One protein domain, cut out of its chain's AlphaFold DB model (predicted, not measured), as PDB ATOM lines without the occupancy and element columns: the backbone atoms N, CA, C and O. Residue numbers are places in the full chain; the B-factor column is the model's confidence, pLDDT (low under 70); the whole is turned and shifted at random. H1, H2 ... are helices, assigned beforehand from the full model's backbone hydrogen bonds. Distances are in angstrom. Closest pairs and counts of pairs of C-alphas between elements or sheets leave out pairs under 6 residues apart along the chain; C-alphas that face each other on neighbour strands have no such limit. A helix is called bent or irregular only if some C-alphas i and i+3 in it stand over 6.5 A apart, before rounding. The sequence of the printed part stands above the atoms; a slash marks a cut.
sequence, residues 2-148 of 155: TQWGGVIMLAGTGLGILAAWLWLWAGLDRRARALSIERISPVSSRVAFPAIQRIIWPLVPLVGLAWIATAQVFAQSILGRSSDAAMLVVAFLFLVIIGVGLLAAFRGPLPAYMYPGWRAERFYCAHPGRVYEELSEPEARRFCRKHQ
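What this domain is: This is residues 2 to 148 of the 155 residues of an uncharacterized protein of Schaalia sp. ZJ405 (UniProt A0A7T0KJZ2). Three long helical rods, H1, H3b and H4, lie side by side, with H3b between the other two and running opposite ways to both. At one end of this loose slab the short helices H2, H5, H6 and H7 form a small head, next to the end of H1. The printed part has 147 residues with seven named helices, H1 to H7 in order along the chain, and no named strand; its class is all helix. The whole is loose and elongated, with a radius of gyration of the C-alphas of 18.5 A and spans of 60 by 33 by 25 A.

How they stand to each other: Start with H1, residues 2 to 26, the hub, which touches three other helices. With residues 23 to 25 alone it touches H2, residues 30 to 40, about perpendicular at 89 degrees; the closest C-alphas, of Leu 24 and Ala 32, are 5.1 A apart. Next find H3, residues 50 to 78, by its hydrogen bonds assigned as one helix but bent: C-alphas 58 and 61 are 6.8 A apart, and its arms H3a, residues 50 to 58, and H3b, residues 61 to 78, stand at a steep tilt of 45 degrees. H3b touches H1 at a shallow tilt of 18 degrees, opposite ways, closest at the C-alphas of Gly 14 and Gly 64, 4.2 A. H3b and H4, residues 84 to 106, form a helical hairpin, closest at the C-alphas of Val 73 and Ala 86, 5.4 A. H1 and H4 are apart. H5, residues 118 to 126, touches H2, closest at the C-alphas of Arg 33 and Ala 120, 5.2 A, and touches H1 only at their ends. H6, residues 129 to 134, and H7, residues 137 to 146, are close but not clearly touching, closest at the C-alphas of Tyr 132 and Ala 140, 5.6 A. Every O i to N i+4 pair is within hydrogen-bond range in H3b, H4, H5 and H7; H1 has 19 of 21, H2 6 of 7, H3a 3 of 5 and H6 1 of 2.

Where its parts are: Find C-alpha 2 at (-31.793, 4.317, -35.447); from there H1 runs 35.9 A to C-alpha 26. H3b covers 26.1 A. H4 runs 32.7 A from C-alpha 84 at (-43.397, 18.512, -20.517). H7 ends at C-alpha 146, at (-50.344, 47.862, -60.216).

The domain as a whole: The two C-alphas farthest apart, of Gly 80 and Gln 148, are 60.9 A apart. The printed part has no cut, and the link from H4 to H5, 11 residues, is long. The model's pLDDT is under 70 at residue 2 and residues 40 to 50.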
ATOM      1  N   THR A   2     -30.508   4.130 -34.734       64.88
ATOM      2  CA  THR A   2     -31.793   4.317 -35.447       64.88
ATOM      3  C   THR A   2     -32.755   5.337 -34.817       64.88
ATOM      4  O   THR A   2     -33.424   6.059 -35.547       64.88
ATOM      5  N   GLN A   3     -32.788   5.468 -33.485       76.56
ATOM      6  CA  GLN A   3     -33.692   6.399 -32.780       76.56
ATOM      7  C   GLN A   3     -33.352   7.887 -33.003       76.56
ATOM      8  O   GLN A   3     -34.249   8.716 -33.131       76.56
ATOM      9  N   TRP A   4     -32.065   8.228 -33.131       89.44
ATOM     10  CA  TRP A   4     -31.622   9.603 -33.405       89.44
ATOM     11  C   TRP A   4     -31.863  10.032 -34.853       89.44
ATOM     12  O   TRP A   4     -32.000  11.224 -35.119       89.44
ATOM     13  N   GLY A   5     -31.974   9.073 -35.781       89.12
ATOM     14  CA  GLY A   5     -32.288   9.356 -37.181       89.12
ATOM     15  C   GLY A   5     -33.617  10.098 -37.336       89.12
ATOM     16  O   GLY A   5     -33.683  11.084 -38.065       89.12
ATOM     17  N   GLY A   6     -34.645   9.698 -36.579       88.88
ATOM     18  CA  GLY A   6     -35.942  10.383 -36.570       88.88
ATOM     19  C   GLY A   6     -35.857  11.814 -36.031       88.88
ATOM     20  O   GLY A   6     -36.404  12.730 -36.638       88.88
ATOM     21  N   VAL A   7     -35.112  12.031 -34.944       91.50
ATOM     22  CA  VAL A   7     -34.903  13.371 -34.361       91.50
ATOM     23  C   VAL A   7     -34.180  14.295 -35.337       91.50
ATOM     24  O   VAL A   7     -34.614  15.424 -35.548       91.50
ATOM     25  N   ILE A   8     -33.102  13.816 -35.962       93.56
ATOM     26  CA  ILE A   8     -32.328  14.593 -36.938       93.56
ATOM     27  C   ILE A   8     -33.185  14.911 -38.163       93.56
ATOM     28  O   ILE A   8     -33.175  16.045 -38.635       93.56
ATOM     29  N   MET A   9     -33.967  13.944 -38.647       94.12
ATOM     30  CA  MET A   9     -34.897  14.154 -39.754       94.12
ATOM     31  C   MET A   9     -35.935  15.228 -39.414       94.12
ATOM     32  O   MET A   9     -36.145  16.141 -40.212       94.12
ATOM     33  N   LEU A  10     -36.557  15.163 -38.233       91.88
ATOM     34  CA  LEU A  10     -37.512  16.172 -37.769       91.88
ATOM     35  C   LEU A  10     -36.848  17.552 -37.652       91.88
ATOM     36  O   LEU A  10     -37.273  18.500 -38.303       91.88
ATOM     37  N   ALA A  11     -35.757  17.683 -36.901       93.25
ATOM     38  CA  ALA A  11     -35.087  18.973 -36.740       93.25
ATOM     39  C   ALA A  11     -34.612  19.549 -38.087       93.25
ATOM     40  O   ALA A  11     -34.874  20.711 -38.396       93.25
ATOM     41  N   GLY A  12     -33.981  18.720 -38.923       94.88
ATOM     42  CA  GLY A  12     -33.470  19.109 -40.236       94.88
ATOM     43  C   GLY A  12     -34.572  19.542 -41.199       94.88
ATOM     44  O   GLY A  12     -34.427  20.547 -41.890       94.88
ATOM     45  N   THR A  13     -35.711  18.850 -41.197       94.88
ATOM     46  CA  THR A  13     -36.863  19.227 -42.028       94.88
ATOM     47  C   THR A  13     -37.460  20.556 -41.565       94.88
ATOM     48  O   THR A  13     -37.780  21.403 -42.393       94.88
ATOM     49  N   GLY A  14     -37.560  20.786 -40.251       93.31
ATOM     50  CA  GLY A  14     -38.088  22.034 -39.696       93.31
ATOM     51  C   GLY A  14     -37.192  23.224 -40.032       93.31
ATOM     52  O   GLY A  14     -37.676  24.265 -40.478       93.31
ATOM     53  N   LEU A  15     -35.874  23.036 -39.920       94.88
ATOM     54  CA  LEU A  15     -34.880  24.012 -40.366       94.88
ATOM     55  C   LEU A  15     -34.954  24.257 -41.875       94.88
ATOM     56  O   LEU A  15     -34.898  25.407 -42.295       94.88
ATOM     57  N   GLY A  16     -35.129  23.212 -42.687       93.81
ATOM     58  CA  GLY A  16     -35.303  23.335 -44.134       93.81
ATOM     59  C   GLY A  16     -36.542  24.151 -44.509       93.81
ATOM     60  O   GLY A  16     -36.453  25.054 -45.339       93.81
ATOM     61  N   ILE A  17     -37.676  23.895 -43.847       92.94
ATOM     62  CA  ILE A  17     -38.915  24.667 -44.015       92.94
ATOM     63  C   ILE A  17     -38.682  26.139 -43.654       92.94
ATOM     64  O   ILE A  17     -39.033  27.024 -44.437       92.94
ATOM     65  N   LEU A  18     -38.063  26.413 -42.501       93.81
ATOM     66  CA  LEU A  18     -37.776  27.777 -42.051       93.81
ATOM     67  C   LEU A  18     -36.802  28.501 -42.980       93.81
ATOM     68  O   LEU A  18     -37.040  29.656 -43.320       93.81
ATOM     69  N   ALA A  19     -35.738  27.832 -43.419       92.88
ATOM     70  CA  ALA A  19     -34.753  28.395 -44.329       92.88
ATOM     71  C   ALA A  19     -35.373  28.708 -45.695       92.88
ATOM     72  O   ALA A  19     -35.179  29.805 -46.212       92.88
ATOM     73  N   ALA A  20     -36.169  27.792 -46.254       89.94
ATOM     74  CA  ALA A  20     -36.867  28.010 -47.518       89.94
ATOM     75  C   ALA A  20     -37.869  29.167 -47.414       89.94
ATOM     76  O   ALA A  20     -37.898  30.043 -48.282       89.94
ATOM     77  N   TRP A  21     -38.655  29.208 -46.334       91.69
ATOM     78  CA  TRP A  21     -39.585  30.305 -46.087       91.69
ATOM     79  C   TRP A  21     -38.850  31.636 -45.932       91.69
ATOM     80  O   TRP A  21     -39.212  32.607 -46.589       91.69
ATOM     81  N   LEU A  22     -37.788  31.677 -45.122       90.50
ATOM     82  CA  LEU A  22     -37.011  32.887 -44.881       90.50
ATOM     83  C   LEU A  22     -36.307  33.363 -46.151       90.50
ATOM     84  O   LEU A  22     -36.262  34.562 -46.395       90.50
ATOM     85  N   TRP A  23     -35.809  32.453 -46.985       89.88
ATOM     86  CA  TRP A  23     -35.198  32.778 -48.272       89.88
ATOM     87  C   TRP A  23     -36.202  33.439 -49.228       89.88
ATOM     88  O   TRP A  23     -35.915  34.499 -49.789       89.88
ATOM     89  N   LEU A  24     -37.410  32.874 -49.343       87.81
ATOM     90  CA  LEU A  24     -38.504  33.445 -50.142       87.81
ATOM     91  C   LEU A  24     -39.025  34.767 -49.561       87.81
ATOM     92  O   LEU A  24     -39.342  35.695 -50.304       87.81
ATOM     93  N   TRP A  25     -39.116  34.861 -48.236       88.38
ATOM     94  CA  TRP A  25     -39.576  36.052 -47.531       88.38
ATOM     95  C   TRP A  25     -38.569  37.202 -47.619       88.38
ATOM     96  O   TRP A  25     -38.949  38.347 -47.871       88.38
ATOM     97  N   ALA A  26     -37.282  36.898 -47.445       86.12
ATOM     98  CA  ALA A  26     -36.201  37.869 -47.493       86.12
ATOM     99  C   ALA A  26     -35.931  38.357 -48.922       86.12
ATOM    100  O   ALA A  26     -35.536  39.510 -49.092       86.12
ATOM    101  N   GLY A  27     -36.157  37.506 -49.931       82.19
ATOM    102  CA  GLY A  27     -35.957  37.853 -51.337       82.19
ATOM    103  C   GLY A  27     -34.493  38.159 -51.673       82.19
ATOM    104  O   GLY A  27     -34.227  39.087 -52.438       82.19
ATOM    105  N   LEU A  28     -33.547  37.423 -51.074       80.31
ATOM    106  CA  LEU A  28     -32.104  37.689 -51.195       80.31
ATOM    107  C   LEU A  28     -31.608  37.539 -52.643       80.31
ATOM    108  O   LEU A  28     -30.897  38.403 -53.157       80.31
ATOM    109  N   ASP A  29     -32.073  36.503 -53.340       86.44
ATOM    110  CA  ASP A  29     -31.669  36.203 -54.714       86.44
ATOM    111  C   ASP A  29     -32.715  36.618 -55.750       86.44
ATOM    112  O   ASP A  29     -33.916  36.652 -55.467       86.44
ATOM    113  N   ARG A  30     -32.265  36.824 -56.999       84.88
ATOM    114  CA  ARG A  30     -33.146  37.071 -58.160       84.88
ATOM    115  C   ARG A  30     -34.238  36.007 -58.269       84.88
ATOM    116  O   ARG A  30     -35.409  36.321 -58.439       84.88
ATOM    117  N   ARG A  31     -33.851  34.737 -58.090       83.62
ATOM    118  CA  ARG A  31     -34.765  33.586 -58.133       83.62
ATOM    119  C   ARG A  31     -35.825  33.652 -57.040       83.62
ATOM    120  O   ARG A  31     -36.988  33.427 -57.341       83.62
ATOM    121  N   ALA A  32     -35.439  33.972 -55.803       82.94
ATOM    122  CA  ALA A  32     -36.374  34.087 -54.686       82.94
ATOM    123  C   ALA A  32     -37.396  35.200 -54.935       82.94
ATOM    124  O   ALA A  32     -38.592  34.990 -54.742       82.94
ATOM    125  N   ARG A  33     -36.935  36.361 -55.420       84.06
ATOM    126  CA  ARG A  33     -37.811  37.493 -55.745       84.06
ATOM    127  C   ARG A  33     -38.773  37.158 -56.879       84.06
ATOM    128  O   ARG A  33     -39.979  37.309 -56.680       84.06
ATOM    129  N   ALA A  34     -38.280  36.618 -57.992       82.38
ATOM    130  CA  ALA A  34     -39.121  36.202 -59.110       82.38
ATOM    131  C   ALA A  34     -40.148  35.143 -58.677       82.38
ATOM    132  O   ALA A  34     -41.347  35.359 -58.813       82.38
ATOM    133  N   LEU A  35     -39.727  34.059 -58.014       81.19
ATOM    134  CA  LEU A  35     -40.647  33.039 -57.487       81.19
ATOM    135  C   LEU A  35     -41.706  33.629 -56.554       81.19
ATOM    136  O   LEU A  35     -42.885  33.277 -56.663       81.19
ATOM    137  N   SER A  36     -41.294  34.532 -55.659       81.88
ATOM    138  CA  SER A  36     -42.198  35.175 -54.710       81.88
ATOM    139  C   SER A  36     -43.272  36.006 -55.414       81.88
ATOM    140  O   SER A  36     -44.433  35.905 -55.041       81.88
ATOM    141  N   ILE A  37     -42.932  36.760 -56.462       77.69
ATOM    142  CA  ILE A  37     -43.877  37.639 -57.165       77.69
ATOM    143  C   ILE A  37     -44.706  36.883 -58.206       77.69
ATOM    144  O   ILE A  37     -45.902  37.133 -58.317       77.69
ATOM    145  N   GLU A  38     -44.105  35.953 -58.943       75.88
ATOM    146  CA  GLU A  38     -44.748  35.285 -60.078       75.88
ATOM    147  C   GLU A  38     -45.638  34.116 -59.646       75.88
ATOM    148  O   GLU A  38     -46.723  33.913 -60.192       75.88
ATOM    149  N   ARG A  39     -45.219  33.329 -58.647       71.44
ATOM    150  CA  ARG A  39     -45.852  32.026 -58.358       71.44
ATOM    151  C   ARG A  39     -46.473  31.892 -56.978       71.44
ATOM    152  O   ARG A  39     -47.322  31.026 -56.778       71.44
ATOM    153  N   ILE A  40     -45.994  32.675 -56.022       67.69
ATOM    154  CA  ILE A  40     -46.166  32.377 -54.596       67.69
ATOM    155  C   ILE A  40     -46.936  33.472 -53.858       67.69
ATOM    156  O   ILE A  40     -47.643  33.187 -52.891       67.69
ATOM    157  N   SER A  41     -46.809  34.722 -54.293       65.56
ATOM    158  CA  SER A  41     -47.516  35.823 -53.662       65.56
ATOM    159  C   SER A  41     -49.017  35.659 -53.905       65.56
ATOM    160  O   SER A  41     -49.429  35.483 -55.055       65.56
ATOM    161  N   PRO A  42     -49.868  35.817 -52.871       57.12
ATOM    162  CA  PRO A  42     -51.327  35.790 -53.018       57.12
ATOM    163  C   PRO A  42     -51.881  36.940 -53.882       57.12
ATOM    164  O   PRO A  42     -53.095  37.057 -54.066       57.12
ATOM    165  N   VAL A  43     -50.993  37.811 -54.367       53.66
ATOM    166  CA  VAL A  43     -51.244  38.926 -55.280       53.66
ATOM    167  C   VAL A  43     -50.951  38.542 -56.746       53.66
ATOM    168  O   VAL A  43     -51.376  39.242 -57.670       53.66
ATOM    169  N   SER A  44     -50.265  37.420 -56.993       58.47
ATOM    170  CA  SER A  44     -50.040  36.899 -58.342       58.47
ATOM    171  C   SER A  44     -51.335  36.368 -58.963       58.47
ATOM    172  O   SER A  44     -52.155  35.729 -58.308       58.47
ATOM    173  N   SER A  45     -51.512  36.612 -60.264       53.72
ATOM    174  CA  SER A  45     -52.628  36.076 -61.062       53.72
ATOM    175  C   SER A  45     -52.481  34.601 -61.407       53.72
ATOM    176  O   SER A  45     -53.453  34.002 -61.849       53.72
ATOM    177  N   ARG A  46     -51.278  34.029 -61.277       58.44
ATOM    178  CA  ARG A  46     -50.997  32.641 -61.682       58.44
ATOM    179  C   ARG A  46     -51.167  31.632 -60.557       58.44
ATOM    180  O   ARG A  46     -50.961  30.438 -60.755       58.44
ATOM    181  N   VAL A  47     -51.538  32.095 -59.371       58.22
ATOM    182  CA  VAL A  47     -51.776  31.214 -58.237       58.22
ATOM    183  C   VAL A  47     -53.088  30.466 -58.457       58.22
ATOM    184  O   VAL A  47     -54.149  31.079 -58.504       58.22
ATOM    185  N   ALA A  48     -53.012  29.134 -58.534       57.47
ATOM    186  CA  ALA A  48     -54.184  28.271 -58.702       57.47
ATOM    187  C   ALA A  48     -55.198  28.405 -57.547       57.47
ATOM    188  O   ALA A  48     -56.400  28.319 -57.771       57.47
ATOM    189  N   PHE A  49     -54.725  28.673 -56.321       68.62
ATOM    190  CA  PHE A  49     -55.575  28.832 -55.133       68.62
ATOM    191  C   PHE A  49     -55.150  30.024 -54.255       68.62
ATOM    192  O   PHE A  49     -54.537  29.834 -53.198       68.62
ATOM    193  N   PRO A  50     -55.471  31.271 -54.652       69.44
ATOM    194  CA  PRO A  50     -55.013  32.469 -53.941       69.44
ATOM    195  C   PRO A  50     -55.530  32.530 -52.501       69.44
ATOM    196  O   PRO A  50     -54.813  32.964 -51.604       69.44
ATOM    197  N   ALA A  51     -56.753  32.046 -52.262       70.56
ATOM    198  CA  ALA A  51     -57.344  31.966 -50.929       70.56
ATOM    199  C   ALA A  51     -56.578  31.005 -50.006       70.56
ATOM    200  O   ALA A  51     -56.312  31.338 -48.857       70.56
ATOM    201  N   ILE A  52     -56.152  29.850 -50.523       75.62
ATOM    202  CA  ILE A  52     -55.415  28.849 -49.744       75.62
ATOM    203  C   ILE A  52     -53.997  29.349 -49.439       75.62
ATOM    204  O   ILE A  52     -53.534  29.253 -48.305       75.62
ATOM    205  N   GLN A  53     -53.317  29.958 -50.414       77.94
ATOM    206  CA  GLN A  53     -51.978  30.515 -50.198       77.94
ATOM    207  C   GLN A  53     -51.962  31.648 -49.159       77.94
ATOM    208  O   GLN A  53     -50.989  31.774 -48.414       77.94
ATOM    209  N   ARG A  54     -53.047  32.427 -49.042       77.06
ATOM    210  CA  ARG A  54     -53.190  33.450 -47.988       77.06
ATOM    211  C   ARG A  54     -53.178  32.876 -46.573       77.06
ATOM    212  O   ARG A  54     -52.849  33.604 -45.640       77.06
ATOM    213  N   ILE A  55     -53.547  31.608 -46.428       83.06
ATOM    214  CA  ILE A  55     -53.595  30.906 -45.148       83.06
ATOM    215  C   ILE A  55     -52.291  30.143 -44.932       83.06
ATOM    216  O   ILE A  55     -51.686  30.263 -43.877       83.06
ATOM    217  N   ILE A  56     -51.817  29.402 -45.938       86.44
ATOM    218  CA  ILE A  56     -50.642  28.533 -45.796       86.44
ATOM    219  C   ILE A  56     -49.388  29.338 -45.462       86.44
ATOM    220  O   ILE A  56     -48.680  28.992 -44.522       86.44
ATOM    221  N   TRP A  57     -49.098  30.412 -46.200       87.19
ATOM    222  CA  TRP A  57     -47.803  31.094 -46.095       87.19
ATOM    223  C   TRP A  57     -47.478  31.683 -44.716       87.19
ATOM    224  O   TRP A  57     -46.343  31.496 -44.270       87.19
ATOM    225  N   PRO A  58     -48.428  32.326 -44.016       87.38
ATOM    226  CA  PRO A  58     -48.246  32.749 -42.628       87.38
ATOM    227  C   PRO A  58     -48.068  31.584 -41.645       87.38
ATOM    228  O   PRO A  58     -47.452  31.761 -40.596       87.38
ATOM    229  N   LEU A  59     -48.584  30.392 -41.970       90.88
ATOM    230  CA  LEU A  59     -48.490  29.199 -41.123       90.88
ATOM    231  C   LEU A  59     -47.179  28.428 -41.304       90.88
ATOM    232  O   LEU A  59     -46.712  27.812 -40.351       90.88
ATOM    233  N   VAL A  60     -46.557  28.476 -42.487       92.00
ATOM    234  CA  VAL A  60     -45.289  27.775 -42.782       92.00
ATOM    235  C   VAL A  60     -44.208  27.962 -41.701       92.00
ATOM    236  O   VAL A  60     -43.659  26.948 -41.263       92.00
ATOM    237  N   PRO A  61     -43.887  29.181 -41.215       92.50
ATOM    238  CA  PRO A  61     -42.862  29.333 -40.186       92.50
ATOM    239  C   PRO A  61     -43.274  28.690 -38.853       92.50
ATOM    240  O   PRO A  61     -42.439  28.098 -38.173       92.50
ATOM    241  N   LEU A  62     -44.562  28.727 -38.501       93.81
ATOM    242  CA  LEU A  62     -45.075  28.068 -37.296       93.81
ATOM    243  C   LEU A  62     -44.978  26.544 -37.406       93.81
ATOM    244  O   LEU A  62     -44.604  25.885 -36.440       93.81
ATOM    245  N   VAL A  63     -45.251  25.988 -38.589       93.31
ATOM    246  CA  VAL A  63     -45.089  24.554 -38.867       93.31
ATOM    247  C   VAL A  63     -43.620  24.142 -38.754       93.31
ATOM    248  O   VAL A  63     -43.320  23.133 -38.121       93.31
ATOM    249  N   GLY A  64     -42.693  24.941 -39.296       92.56
ATOM    250  CA  GLY A  64     -41.255  24.697 -39.152       92.56
ATOM    251  C   GLY A  64     -40.808  24.667 -37.686       92.56
ATOM    252  O   GLY A  64     -40.103  23.746 -37.272       92.56
ATOM    253  N   LEU A  65     -41.288  25.617 -36.873       94.50
ATOM    254  CA  LEU A  65     -41.047  25.636 -35.426       94.50
ATOM    255  C   LEU A  65     -41.676  24.436 -34.709       94.50
ATOM    256  O   LEU A  65     -41.032  23.845 -33.844       94.50
ATOM    257  N   ALA A  66     -42.897  24.039 -35.079       93.50
ATOM    258  CA  ALA A  66     -43.578  22.888 -34.487       93.50
ATOM    259  C   ALA A  66     -42.812  21.589 -34.757       93.50
ATOM    260  O   ALA A  66     -42.696  20.737 -33.873       93.50
ATOM    261  N   TRP A  67     -42.220  21.461 -35.944       94.38
ATOM    262  CA  TRP A  67     -41.397  20.315 -36.321       94.38
ATOM    263  C   TRP A  67     -40.114  20.220 -35.478       94.38
ATOM    264  O   TRP A  67     -39.779  19.147 -34.976       94.38
ATOM    265  N   ILE A  68     -39.445  21.353 -35.225       93.88
ATOM    266  CA  ILE A  68     -38.270  21.429 -34.337       93.88
ATOM    267  C   ILE A  68     -38.659  21.149 -32.878       93.88
ATOM    268  O   ILE A  68     -37.983  20.380 -32.197       93.88
ATOM    269  N   ALA A  69     -39.761  21.726 -32.396       93.69
ATOM    270  CA  ALA A  69     -40.255  21.482 -31.043       93.69
ATOM    271  C   ALA A  69     -40.615  20.001 -30.836       93.69
ATOM    272  O   ALA A  69     -40.288  19.419 -29.804       93.69
ATOM    273  N   THR A  70     -41.194  19.359 -31.852       93.69
ATOM    274  CA  THR A  70     -41.483  17.919 -31.845       93.69
ATOM    275  C   THR A  70     -40.195  17.098 -31.811       93.69
ATOM    276  O   THR A  70     -40.081  16.174 -31.008       93.69
ATOM    277  N   ALA A  71     -39.184  17.463 -32.611       93.50
ATOM    278  CA  ALA A  71     -37.862  16.838 -32.547       93.50
ATOM    279  C   ALA A  71     -37.275  16.907 -31.130       93.50
ATOM    280  O   ALA A  71     -36.721  15.923 -30.643       93.50
ATOM    281  N   GLN A  72     -37.458  18.039 -30.445       93.00
ATOM    282  CA  GLN A  72     -37.000  18.225 -29.074       93.00
ATOM    283  C   GLN A  72     -37.751  17.338 -28.071       93.00
ATOM    284  O   GLN A  72     -37.116  16.790 -27.174       93.00
ATOM    285  N   VAL A  73     -39.066  17.136 -28.229       93.44
ATOM    286  CA  VAL A  73     -39.831  16.174 -27.406       93.44
ATOM    287  C   VAL A  73     -39.220  14.774 -27.515       93.44
ATOM    288  O   VAL A  73     -38.928  14.147 -26.496       93.44
ATOM    289  N   PHE A  74     -38.957  14.310 -28.740       93.06
ATOM    290  CA  PHE A  74     -38.340  13.001 -28.974       93.06
ATOM    291  C   PHE A  74     -36.879  12.930 -28.505       93.06
ATOM    292  O   PHE A  74     -36.441  11.896 -28.009       93.06
ATOM    293  N   ALA A  75     -36.116  14.017 -28.608       92.25
ATOM    294  CA  ALA A  75     -34.755  14.062 -28.083       92.25
ATOM    295  C   ALA A  75     -34.738  13.900 -26.553       92.25
ATOM    296  O   ALA A  75     -33.943  13.125 -26.025       92.25
ATOM    297  N   GLN A  76     -35.635  14.588 -25.837       91.50
ATOM    298  CA  GLN A  76     -35.732  14.479 -24.378       91.50
ATOM    299  C   GLN A  76     -36.182  13.080 -23.939       91.50
ATOM    300  O   GLN A  76     -35.635  12.555 -22.970       91.50
ATOM    301  N   SER A  77     -37.104  12.443 -24.673       91.06
ATOM    302  CA  SER A  77     -37.541  11.079 -24.354       91.06
ATOM    303  C   SER A  77     -36.425  10.046 -24.539       91.06
ATOM    304  O   SER A  77     -36.242   9.195 -23.672       91.06
ATOM    305  N   ILE A  78     -35.613  10.162 -25.599       90.69
ATOM    306  CA  ILE A  78     -34.424   9.313 -25.802       90.69
ATOM    307  C   ILE A  78     -33.401   9.517 -24.678       90.69
ATOM    308  O   ILE A  78     -32.757   8.566 -24.242       90.69
ATOM    309  N   LEU A  79     -33.257  10.752 -24.190       91.38
ATOM    310  CA  LEU A  79     -32.354  11.095 -23.088       91.38
ATOM    311  C   LEU A  79     -32.909  10.729 -21.698       91.38
ATOM    312  O   LEU A  79     -32.229  10.985 -20.706       91.38
ATOM    313  N   GLY A  80     -34.123  10.170 -21.602       90.50
ATOM    314  CA  GLY A  80     -34.770   9.843 -20.327       90.50
ATOM    315  C   GLY A  80     -35.122  11.071 -19.477       90.50
ATOM    316  O   GLY A  80     -35.199  10.974 -18.254       90.50
ATOM    317  N   ARG A  81     -35.292  12.239 -20.104       92.06
ATOM    318  CA  ARG A  81     -35.604  13.517 -19.449       92.06
ATOM    319  C   ARG A  81     -37.080  13.876 -19.615       92.06
ATOM    320  O   ARG A  81     -37.735  13.451 -20.565       92.06
ATOM    321  N   SER A  82     -37.594  14.713 -18.713       90.69
ATOM    322  CA  SER A  82     -38.944  15.274 -18.826       90.69
ATOM    323  C   SER A  82     -39.089  16.084 -20.118       90.69
ATOM    324  O   SER A  82     -38.248  16.938 -20.416       90.69
ATOM    325  N   SER A  83     -40.176  15.859 -20.855       90.75
ATOM    326  CA  SER A  83     -40.472  16.557 -22.115       90.75
ATOM    327  C   SER A  83     -41.642  17.540 -22.004       90.75
ATOM    328  O   SER A  83     -41.999  18.171 -22.996       90.75
ATOM    329  N   ASP A  84     -42.182  17.736 -20.799       91.44
ATOM    330  CA  ASP A  84     -43.397  18.512 -20.517       91.44
ATOM    331  C   ASP A  84     -43.338  19.927 -21.097       91.44
ATOM    332  O   ASP A  84     -44.254  20.360 -21.794       91.44
ATOM    333  N   ALA A  85     -42.219  20.631 -20.903       87.88
ATOM    334  CA  ALA A  85     -42.025  21.966 -21.464       87.88
ATOM    335  C   ALA A  85     -42.050  21.962 -23.005       87.88
ATOM    336  O   ALA A  85     -42.660  22.835 -23.618       87.88
ATOM    337  N   ALA A  86     -41.428  20.967 -23.645       87.94
ATOM    338  CA  ALA A  86     -41.427  20.846 -25.101       87.94
ATOM    339  C   ALA A  86     -42.818  20.458 -25.635       87.94
ATOM    340  O   ALA A  86     -43.251  20.998 -26.651       87.94
ATOM    341  N   MET A  87     -43.554  19.599 -24.924       91.81
ATOM    342  CA  MET A  87     -44.943  19.258 -25.253       91.81
ATOM    343  C   MET A  87     -45.871  20.473 -25.142       91.81
ATOM    344  O   MET A  87     -46.691  20.690 -26.034       91.81
ATOM    345  N   LEU A  88     -45.708  21.305 -24.108       95.00
ATOM    346  CA  LEU A  88     -46.450  22.562 -23.969       95.00
ATOM    347  C   LEU A  88     -46.159  23.524 -25.126       95.00
ATOM    348  O   LEU A  88     -47.089  24.120 -25.665       95.00
ATOM    349  N   VAL A  89     -44.898  23.638 -25.556       93.44
ATOM    350  CA  VAL A  89     -44.525  24.447 -26.730       93.44
ATOM    351  C   VAL A  89     -45.189  23.912 -27.999       93.44
ATOM    352  O   VAL A  89     -45.735  24.697 -28.770       93.44
ATOM    353  N   VAL A  90     -45.190  22.594 -28.216       93.81
ATOM    354  CA  VAL A  90     -45.870  21.980 -29.367       93.81
ATOM    355  C   VAL A  90     -47.369  22.290 -29.333       93.81
ATOM    356  O   VAL A  90     -47.906  22.791 -30.320       93.81
ATOM    357  N   ALA A  91     -48.037  22.066 -28.197       94.56
ATOM    358  CA  ALA A  91     -49.461  22.354 -28.038       94.56
ATOM    359  C   ALA A  91     -49.778  23.838 -28.289       94.56
ATOM    360  O   ALA A  91     -50.704  24.160 -29.034       94.56
ATOM    361  N   PHE A  92     -48.967  24.741 -27.735       96.12
ATOM    362  CA  PHE A  92     -49.087  26.176 -27.965       96.12
ATOM    363  C   PHE A  92     -48.937  26.532 -29.450       96.12
ATOM    364  O   PHE A  92     -49.765  27.263 -29.987       96.12
ATOM    365  N   LEU A  93     -47.937  25.982 -30.146       95.00
ATOM    366  CA  LEU A  93     -47.741  26.230 -31.577       95.00
ATOM    367  C   LEU A  93     -48.938  25.759 -32.410       95.00
ATOM    368  O   LEU A  93     -49.366  26.486 -33.304       95.00
ATOM    369  N   PHE A  94     -49.528  24.603 -32.096       94.69
ATOM    370  CA  PHE A  94     -50.745  24.142 -32.772       94.69
ATOM    371  C   PHE A  94     -51.944  25.060 -32.514       94.69
ATOM    372  O   PHE A  94     -52.669  25.382 -33.455       94.69
ATOM    373  N   LEU A  95     -52.129  25.544 -31.283       95.56
ATOM    374  CA  LEU A  95     -53.171  26.530 -30.975       95.56
ATOM    375  C   LEU A  95     -52.971  27.830 -31.763       95.56
ATOM    376  O   LEU A  95     -53.931  28.366 -32.316       95.56
ATOM    377  N   VAL A  96     -51.729  28.311 -31.878       94.50
ATOM    378  CA  VAL A  96     -51.404  29.499 -32.682       94.50
ATOM    379  C   VAL A  96     -51.656  29.242 -34.169       94.50
ATOM    380  O   VAL A  96     -52.246  30.095 -34.828       94.50
ATOM    381  N   ILE A  97     -51.284  28.074 -34.704       93.81
ATOM    382  CA  ILE A  97     -51.552  27.690 -36.102       93.81
ATOM    383  C   ILE A  97     -53.055  27.721 -36.390       93.81
ATOM    384  O   ILE A  97     -53.479  28.307 -37.385       93.81
ATOM    385  N   ILE A  98     -53.865  27.141 -35.503       93.38
ATOM    386  CA  ILE A  98     -55.325  27.157 -35.628       93.38
ATOM    387  C   ILE A  98     -55.838  28.598 -35.568       93.38
ATOM    388  O   ILE A  98     -56.596  29.013 -36.443       93.38
ATOM    389  N   GLY A  99     -55.389  29.389 -34.590       92.56
ATOM    390  CA  GLY A  99     -55.804  30.782 -34.429       92.56
ATOM    391  C   GLY A  99     -55.481  31.649 -35.648       92.56
ATOM    392  O   GLY A  99     -56.351  32.365 -36.140       92.56
ATOM    393  N   VAL A 100     -54.261  31.549 -36.183       88.75
ATOM    394  CA  VAL A 100     -53.838  32.267 -37.396       88.75
ATOM    395  C   VAL A 100     -54.608  31.773 -38.621       88.75
ATOM    396  O   VAL A 100     -55.024  32.589 -39.442       88.75
ATOM    397  N   GLY A 101     -54.853  30.465 -38.727       87.56
ATOM    398  CA  GLY A 101     -55.648  29.880 -39.806       87.56
ATOM    399  C   GLY A 101     -57.087  30.399 -39.819       87.56
ATOM    400  O   GLY A 101     -57.566  30.857 -40.856       87.56
ATOM    401  N   LEU A 102     -57.750  30.409 -38.659       89.25
ATOM    402  CA  LEU A 102     -59.090  30.977 -38.495       89.25
ATOM    403  C   LEU A 102     -59.086  32.483 -38.775       89.25
ATOM    404  O   LEU A 102     -59.961  32.982 -39.478       89.25
ATOM    405  N   LEU A 103     -58.086  33.216 -38.281       87.38
ATOM    406  CA  LEU A 103     -57.972  34.652 -38.521       87.38
ATOM    407  C   LEU A 103     -57.855  34.960 -40.020       87.38
ATOM    408  O   LEU A 103     -58.576  35.821 -40.518       87.38
ATOM    409  N   ALA A 104     -57.008  34.226 -40.742       84.56
ATOM    410  CA  ALA A 104     -56.852  34.366 -42.188       84.56
ATOM    411  C   ALA A 104     -58.121  33.962 -42.962       84.56
ATOM    412  O   ALA A 104     -58.433  34.565 -43.988       84.56
ATOM    413  N   ALA A 105     -58.865  32.965 -42.471       83.69
ATOM    414  CA  ALA A 105     -60.110  32.516 -43.088       83.69
ATOM    415  C   ALA A 105     -61.264  33.517 -42.893       83.69
ATOM    416  O   ALA A 105     -62.000  33.789 -43.839       83.69
ATOM    417  N   PHE A 106     -61.416  34.083 -41.691       83.94
ATOM    418  CA  PHE A 106     -62.583  34.895 -41.325       83.94
ATOM    419  C   PHE A 106     -62.373  36.408 -41.440       83.94
ATOM    420  O   PHE A 106     -63.338  37.130 -41.678       83.94
ATOM    421  N   ARG A 107     -61.144  36.916 -41.270       78.62
ATOM    422  CA  ARG A 107     -60.849  38.362 -41.345       78.62
ATOM    423  C   ARG A 107     -60.205  38.810 -42.656       78.62
ATOM    424  O   ARG A 107     -59.940  39.998 -42.820       78.62
ATOM    425  N   GLY A 108     -60.007  37.896 -43.603       71.44
ATOM    426  CA  GLY A 108     -59.380  38.199 -44.886       71.44
ATOM    427  C   GLY A 108     -57.846  38.199 -44.816       71.44
ATOM    428  O   GLY A 108     -57.267  37.605 -43.906       71.44
ATOM    429  N   PRO A 109     -57.156  38.797 -45.808       70.31
ATOM    430  CA  PRO A 109     -55.702  38.708 -45.912       70.31
ATOM    431  C   PRO A 109     -55.012  39.343 -44.698       70.31
ATOM    432  O   PRO A 109     -55.311  40.474 -44.315       70.31
ATOM    433  N   LEU A 110     -54.063  38.603 -44.121       81.62
ATOM    434  CA  LEU A 110     -53.211  39.062 -43.026       81.62
ATOM    435  C   LEU A 110     -52.297  40.219 -43.485       81.62
ATOM    436  O   LEU A 110     -52.233  40.531 -44.679       81.62
ATOM    437  N   PRO A 111     -51.575  40.890 -42.569       83.06
ATOM    438  CA  PRO A 111     -50.642  41.941 -42.953       83.06
ATOM    439  C   PRO A 111     -49.647  41.479 -44.023       83.06
ATOM    440  O   PRO A 111     -49.117  40.370 -43.954       83.06
ATOM    441  N   ALA A 112     -49.345  42.355 -44.985       80.94
ATOM    442  CA  ALA A 112     -48.530  42.011 -46.152       80.94
ATOM    443  C   ALA A 112     -47.166  41.393 -45.786       80.94
ATOM    444  O   ALA A 112     -46.704  40.488 -46.474       80.94
ATOM    445  N   TYR A 113     -46.558  41.814 -44.669       82.88
ATOM    446  CA  TYR A 113     -45.276  41.285 -44.193       82.88
ATOM    447  C   TYR A 113     -45.310  39.799 -43.810       82.88
ATOM    448  O   TYR A 113     -44.246  39.214 -43.655       82.88
ATOM    449  N   MET A 114     -46.477  39.172 -43.633       84.44
ATOM    450  CA  MET A 114     -46.575  37.735 -43.340       84.44
ATOM    451  C   MET A 114     -46.422  36.858 -44.588       84.44
ATOM    452  O   MET A 114     -46.317  35.637 -44.478       84.44
ATOM    453  N   TYR A 115     -46.404  37.466 -45.776       83.94
ATOM    454  CA  TYR A 115     -46.350  36.758 -47.046       83.94
ATOM    455  C   TYR A 115     -44.963  36.837 -47.688       83.94
ATOM    456  O   TYR A 115     -44.345  37.910 -47.706       83.94
ATOM    457  N   PRO A 116     -44.480  35.733 -48.287       77.62
ATOM    458  CA  PRO A 116     -43.345  35.795 -49.188       77.62
ATOM    459  C   PRO A 116     -43.675  36.729 -50.355       77.62
ATOM    460  O   PRO A 116     -44.755  36.655 -50.941       77.62
ATOM    461  N   GLY A 117     -42.751  37.637 -50.664       79.25
ATOM    462  CA  GLY A 117     -42.926  38.649 -51.706       79.25
ATOM    463  C   GLY A 117     -43.077  40.080 -51.195       79.25
ATOM    464  O   GLY A 117     -42.815  40.997 -51.961       79.25
ATOM    465  N   TRP A 118     -43.370  40.313 -49.909       84.12
ATOM    466  CA  TRP A 118     -43.449  41.678 -49.362       84.12
ATOM    467  C   TRP A 118     -42.132  42.458 -49.491       84.12
ATOM    468  O   TRP A 118     -42.126  43.619 -49.907       84.12
ATOM    469  N   ARG A 119     -40.992  41.823 -49.182       85.50
ATOM    470  CA  ARG A 119     -39.678  42.451 -49.398       85.50
ATOM    471  C   ARG A 119     -39.325  42.568 -50.876       85.50
ATOM    472  O   ARG A 119     -38.727  43.568 -51.255       85.50
ATOM    473  N   ALA A 120     -39.699  41.587 -51.697       85.19
ATOM    474  CA  ALA A 120     -39.451  41.628 -53.136       85.19
ATOM    475  C   ALA A 120     -40.221  42.780 -53.804       85.19
ATOM    476  O   ALA A 120     -39.643  43.536 -54.575       85.19
ATOM    477  N   GLU A 121     -41.486  42.985 -53.435       83.69
ATOM    478  CA  GLU A 121     -42.318  44.103 -53.891       83.69
ATOM    479  C   GLU A 121     -41.684  45.445 -53.506       83.69
ATOM    480  O   GLU A 121     -41.507  46.311 -54.358       83.69
ATOM    481  N   ARG A 122     -41.228  45.593 -52.255       86.38
ATOM    482  CA  ARG A 122     -40.490  46.792 -51.820       86.38
ATOM    483  C   ARG A 122     -39.180  46.997 -52.578       86.38
ATOM    484  O   ARG A 122     -38.855  48.130 -52.919       86.38
ATOM    485  N   PHE A 123     -38.440  45.923 -52.847       86.56
ATOM    486  CA  PHE A 123     -37.196  45.982 -53.610       86.56
ATOM    487  C   PHE A 123     -37.439  46.478 -55.039       86.56
ATOM    488  O   PHE A 123     -36.728  47.371 -55.494       86.56
ATOM    489  N   TYR A 124     -38.462  45.949 -55.712       84.38
ATOM    490  CA  TYR A 124     -38.829  46.337 -57.073       84.38
ATOM    491  C   TYR A 124     -39.403  47.752 -57.160       84.38
ATOM    492  O   TYR A 124     -39.093  48.469 -58.106       84.38
ATOM    493  N   CYS A 125     -40.161  48.198 -56.155       84.56
ATOM    494  CA  CYS A 125     -40.586  49.595 -56.067       84.56
ATOM    495  C   CYS A 125     -39.398  50.557 -55.896       84.56
ATOM    496  O   CYS A 125     -39.428  51.656 -56.439       84.56
ATOM    497  N   ALA A 126     -38.350  50.154 -55.169       87.12
ATOM    498  CA  ALA A 126     -37.134  50.954 -55.007       87.12
ATOM    499  C   ALA A 126     -36.188  50.881 -56.224       87.12
ATOM    500  O   ALA A 126     -35.441  51.822 -56.474       87.12
ATOM    501  N   HIS A 127     -36.219  49.781 -56.984       86.31
ATOM    502  CA  HIS A 127     -35.356  49.541 -58.145       86.31
ATOM    503  C   HIS A 127     -36.191  49.159 -59.377       86.31
ATOM    504  O   HIS A 127     -36.161  48.006 -59.818       86.31
ATOM    505  N   PRO A 128     -36.921  50.118 -59.967       80.94
ATOM    506  CA  PRO A 128     -37.882  49.839 -61.032       80.94
ATOM    507  C   PRO A 128     -37.246  49.265 -62.311       80.94
ATOM    508  O   PRO A 128     -37.883  48.479 -63.007       80.94
ATOM    509  N   GLY A 129     -35.969  49.562 -62.588       81.19
ATOM    510  CA  GLY A 129     -35.234  48.965 -63.715       81.19
ATOM    511  C   GLY A 129     -35.033  47.446 -63.596       81.19
ATOM    512  O   GLY A 129     -35.060  46.737 -64.595       81.19
ATOM    513  N   ARG A 130     -34.946  46.912 -62.367       84.06
ATOM    514  CA  ARG A 130     -34.758  45.470 -62.107       84.06
ATOM    515  C   ARG A 130     -36.009  44.641 -62.394       84.06
ATOM    516  O   ARG A 130     -35.922  43.420 -62.472       84.06
ATOM    517  N   VAL A 131     -37.172  45.283 -62.518       81.81
ATOM    518  CA  VAL A 131     -38.462  44.609 -62.726       81.81
ATOM    519  C   VAL A 131     -38.467  43.864 -64.057       81.81
ATOM    520  O   VAL A 131     -38.807  42.688 -64.088       81.81
ATOM    521  N   TYR A 132     -38.040  44.522 -65.136       81.44
ATOM    522  CA  TYR A 132     -37.976  43.918 -66.472       81.44
ATOM    523  C   TYR A 132     -36.760  43.001 -66.667       81.44
ATOM    524  O   TYR A 132     -36.773  42.167 -67.564       81.44
ATOM    525  N   GLU A 133     -35.726  43.129 -65.827       84.62
ATOM    526  CA  GLU A 133     -34.562  42.231 -65.840       84.62
ATOM    527  C   GLU A 133     -34.837  40.886 -65.151       84.62
ATOM    528  O   GLU A 133     -34.282  39.861 -65.546       84.62
ATOM    529  N   GLU A 134     -35.624  40.890 -64.069       84.62
ATOM    530  CA  GLU A 134     -35.787  39.723 -63.193       84.62
ATOM    531  C   GLU A 134     -37.144  39.020 -63.336       84.62
ATOM    532  O   GLU A 134     -37.217  37.829 -63.035       84.62
ATOM    533  N   LEU A 135     -38.200  39.721 -63.766       82.19
ATOM    534  CA  LEU A 135     -39.540  39.150 -63.940       82.19
ATOM    535  C   LEU A 135     -39.846  38.874 -65.410       82.19
ATOM    536  O   LEU A 135     -39.365  39.562 -66.310       82.19
ATOM    537  N   SER A 136     -40.731  37.910 -65.653       82.19
ATOM    538  CA  SER A 136     -41.286  37.689 -66.982       82.19
ATOM    539  C   SER A 136     -42.022  38.940 -67.479       82.19
ATOM    540  O   SER A 136     -42.736  39.605 -66.727       82.19
ATOM    541  N   GLU A 137     -41.884  39.265 -68.765       80.56
ATOM    542  CA  GLU A 137     -42.467  40.469 -69.373       80.56
ATOM    543  C   GLU A 137     -43.959  40.724 -69.036       80.56
ATOM    544  O   GLU A 137     -44.307  41.863 -68.693       80.56
ATOM    545  N   PRO A 138     -44.870  39.724 -69.063       80.31
ATOM    546  CA  PRO A 138     -46.263  39.952 -68.674       80.31
ATOM    547  C   PRO A 138     -46.427  40.304 -67.186       80.31
ATOM    548  O   PRO A 138     -47.288  41.119 -66.840       80.31
ATOM    549  N   GLU A 139     -45.615  39.726 -66.302       77.75
ATOM    550  CA  GLU A 139     -45.660  39.994 -64.862       77.75
ATOM    551  C   GLU A 139     -44.997  41.327 -64.518       77.75
ATOM    552  O   GLU A 139     -45.560  42.077 -63.722       77.75
ATOM    553  N   ALA A 140     -43.906  41.688 -65.197       81.06
ATOM    554  CA  ALA A 140     -43.279  43.003 -65.107       81.06
ATOM    555  C   ALA A 140     -44.263  44.123 -65.482       81.06
ATOM    556  O   ALA A 140     -44.494  45.045 -64.698       81.06
ATOM    557  N   ARG A 141     -44.946  44.007 -66.634       80.94
ATOM    558  CA  ARG A 141     -45.969  44.982 -67.066       80.94
ATOM    559  C   ARG A 141     -47.112  45.100 -66.057       80.94
ATOM    560  O   ARG A 141     -47.600  46.201 -65.792       80.94
ATOM    561  N   ARG A 142     -47.561  43.975 -65.492       78.44
ATOM    562  CA  ARG A 142     -48.645  43.950 -64.499       78.44
ATOM    563  C   ARG A 142     -48.210  44.562 -63.171       78.44
ATOM    564  O   ARG A 142     -48.984  45.315 -62.584       78.44
ATOM    565  N   PHE A 143     -46.988  44.277 -62.729       80.81
ATOM    566  CA  PHE A 143     -46.388  44.861 -61.535       80.81
ATOM    567  C   PHE A 143     -46.271  46.383 -61.675       80.81
ATOM    568  O   PHE A 143     -46.804  47.112 -60.838       80.81
ATOM    569  N   CYS A 144     -45.697  46.869 -62.781       82.06
ATOM    570  CA  CYS A 144     -45.587  48.300 -63.064       82.06
ATOM    571  C   CYS A 144     -46.958  48.984 -63.116       82.06
ATOM    572  O   CYS A 144     -47.140  50.036 -62.510       82.06
ATOM    573  N   ARG A 145     -47.959  48.361 -63.755       82.25
ATOM    574  CA  ARG A 145     -49.334  48.886 -63.794       82.25
ATOM    575  C   ARG A 145     -49.964  48.967 -62.403       82.25
ATOM    576  O   ARG A 145     -50.594  49.968 -62.083       82.25
ATOM    577  N   LYS A 146     -49.800  47.925 -61.582       81.00
ATOM    578  CA  LYS A 146     -50.344  47.862 -60.216       81.00
ATOM    579  C   LYS A 146     -49.733  48.930 -59.307       81.00
ATOM    580  O   LYS A 146     -50.447  49.496 -58.488       81.00
ATOM    581  N   HIS A 147     -48.436  49.194 -59.455       78.69
ATOM    582  CA  HIS A 147     -47.692  50.141 -58.621       78.69
ATOM    583  C   HIS A 147     -47.503  51.525 -59.255       78.69
ATOM    584  O   HIS A 147     -46.787  52.345 -58.691       78.69
ATOM    585  N   GLN A 148     -48.138  51.786 -60.405       78.38
ATOM    586  CA  GLN A 148     -48.000  53.028 -61.182       78.38
ATOM    587  C   GLN A 148     -46.535  53.420 -61.452       78.38
ATOM    588  O   GLN A 148     -46.184  54.596 -61.525       78.38
TER     589      GLN A 148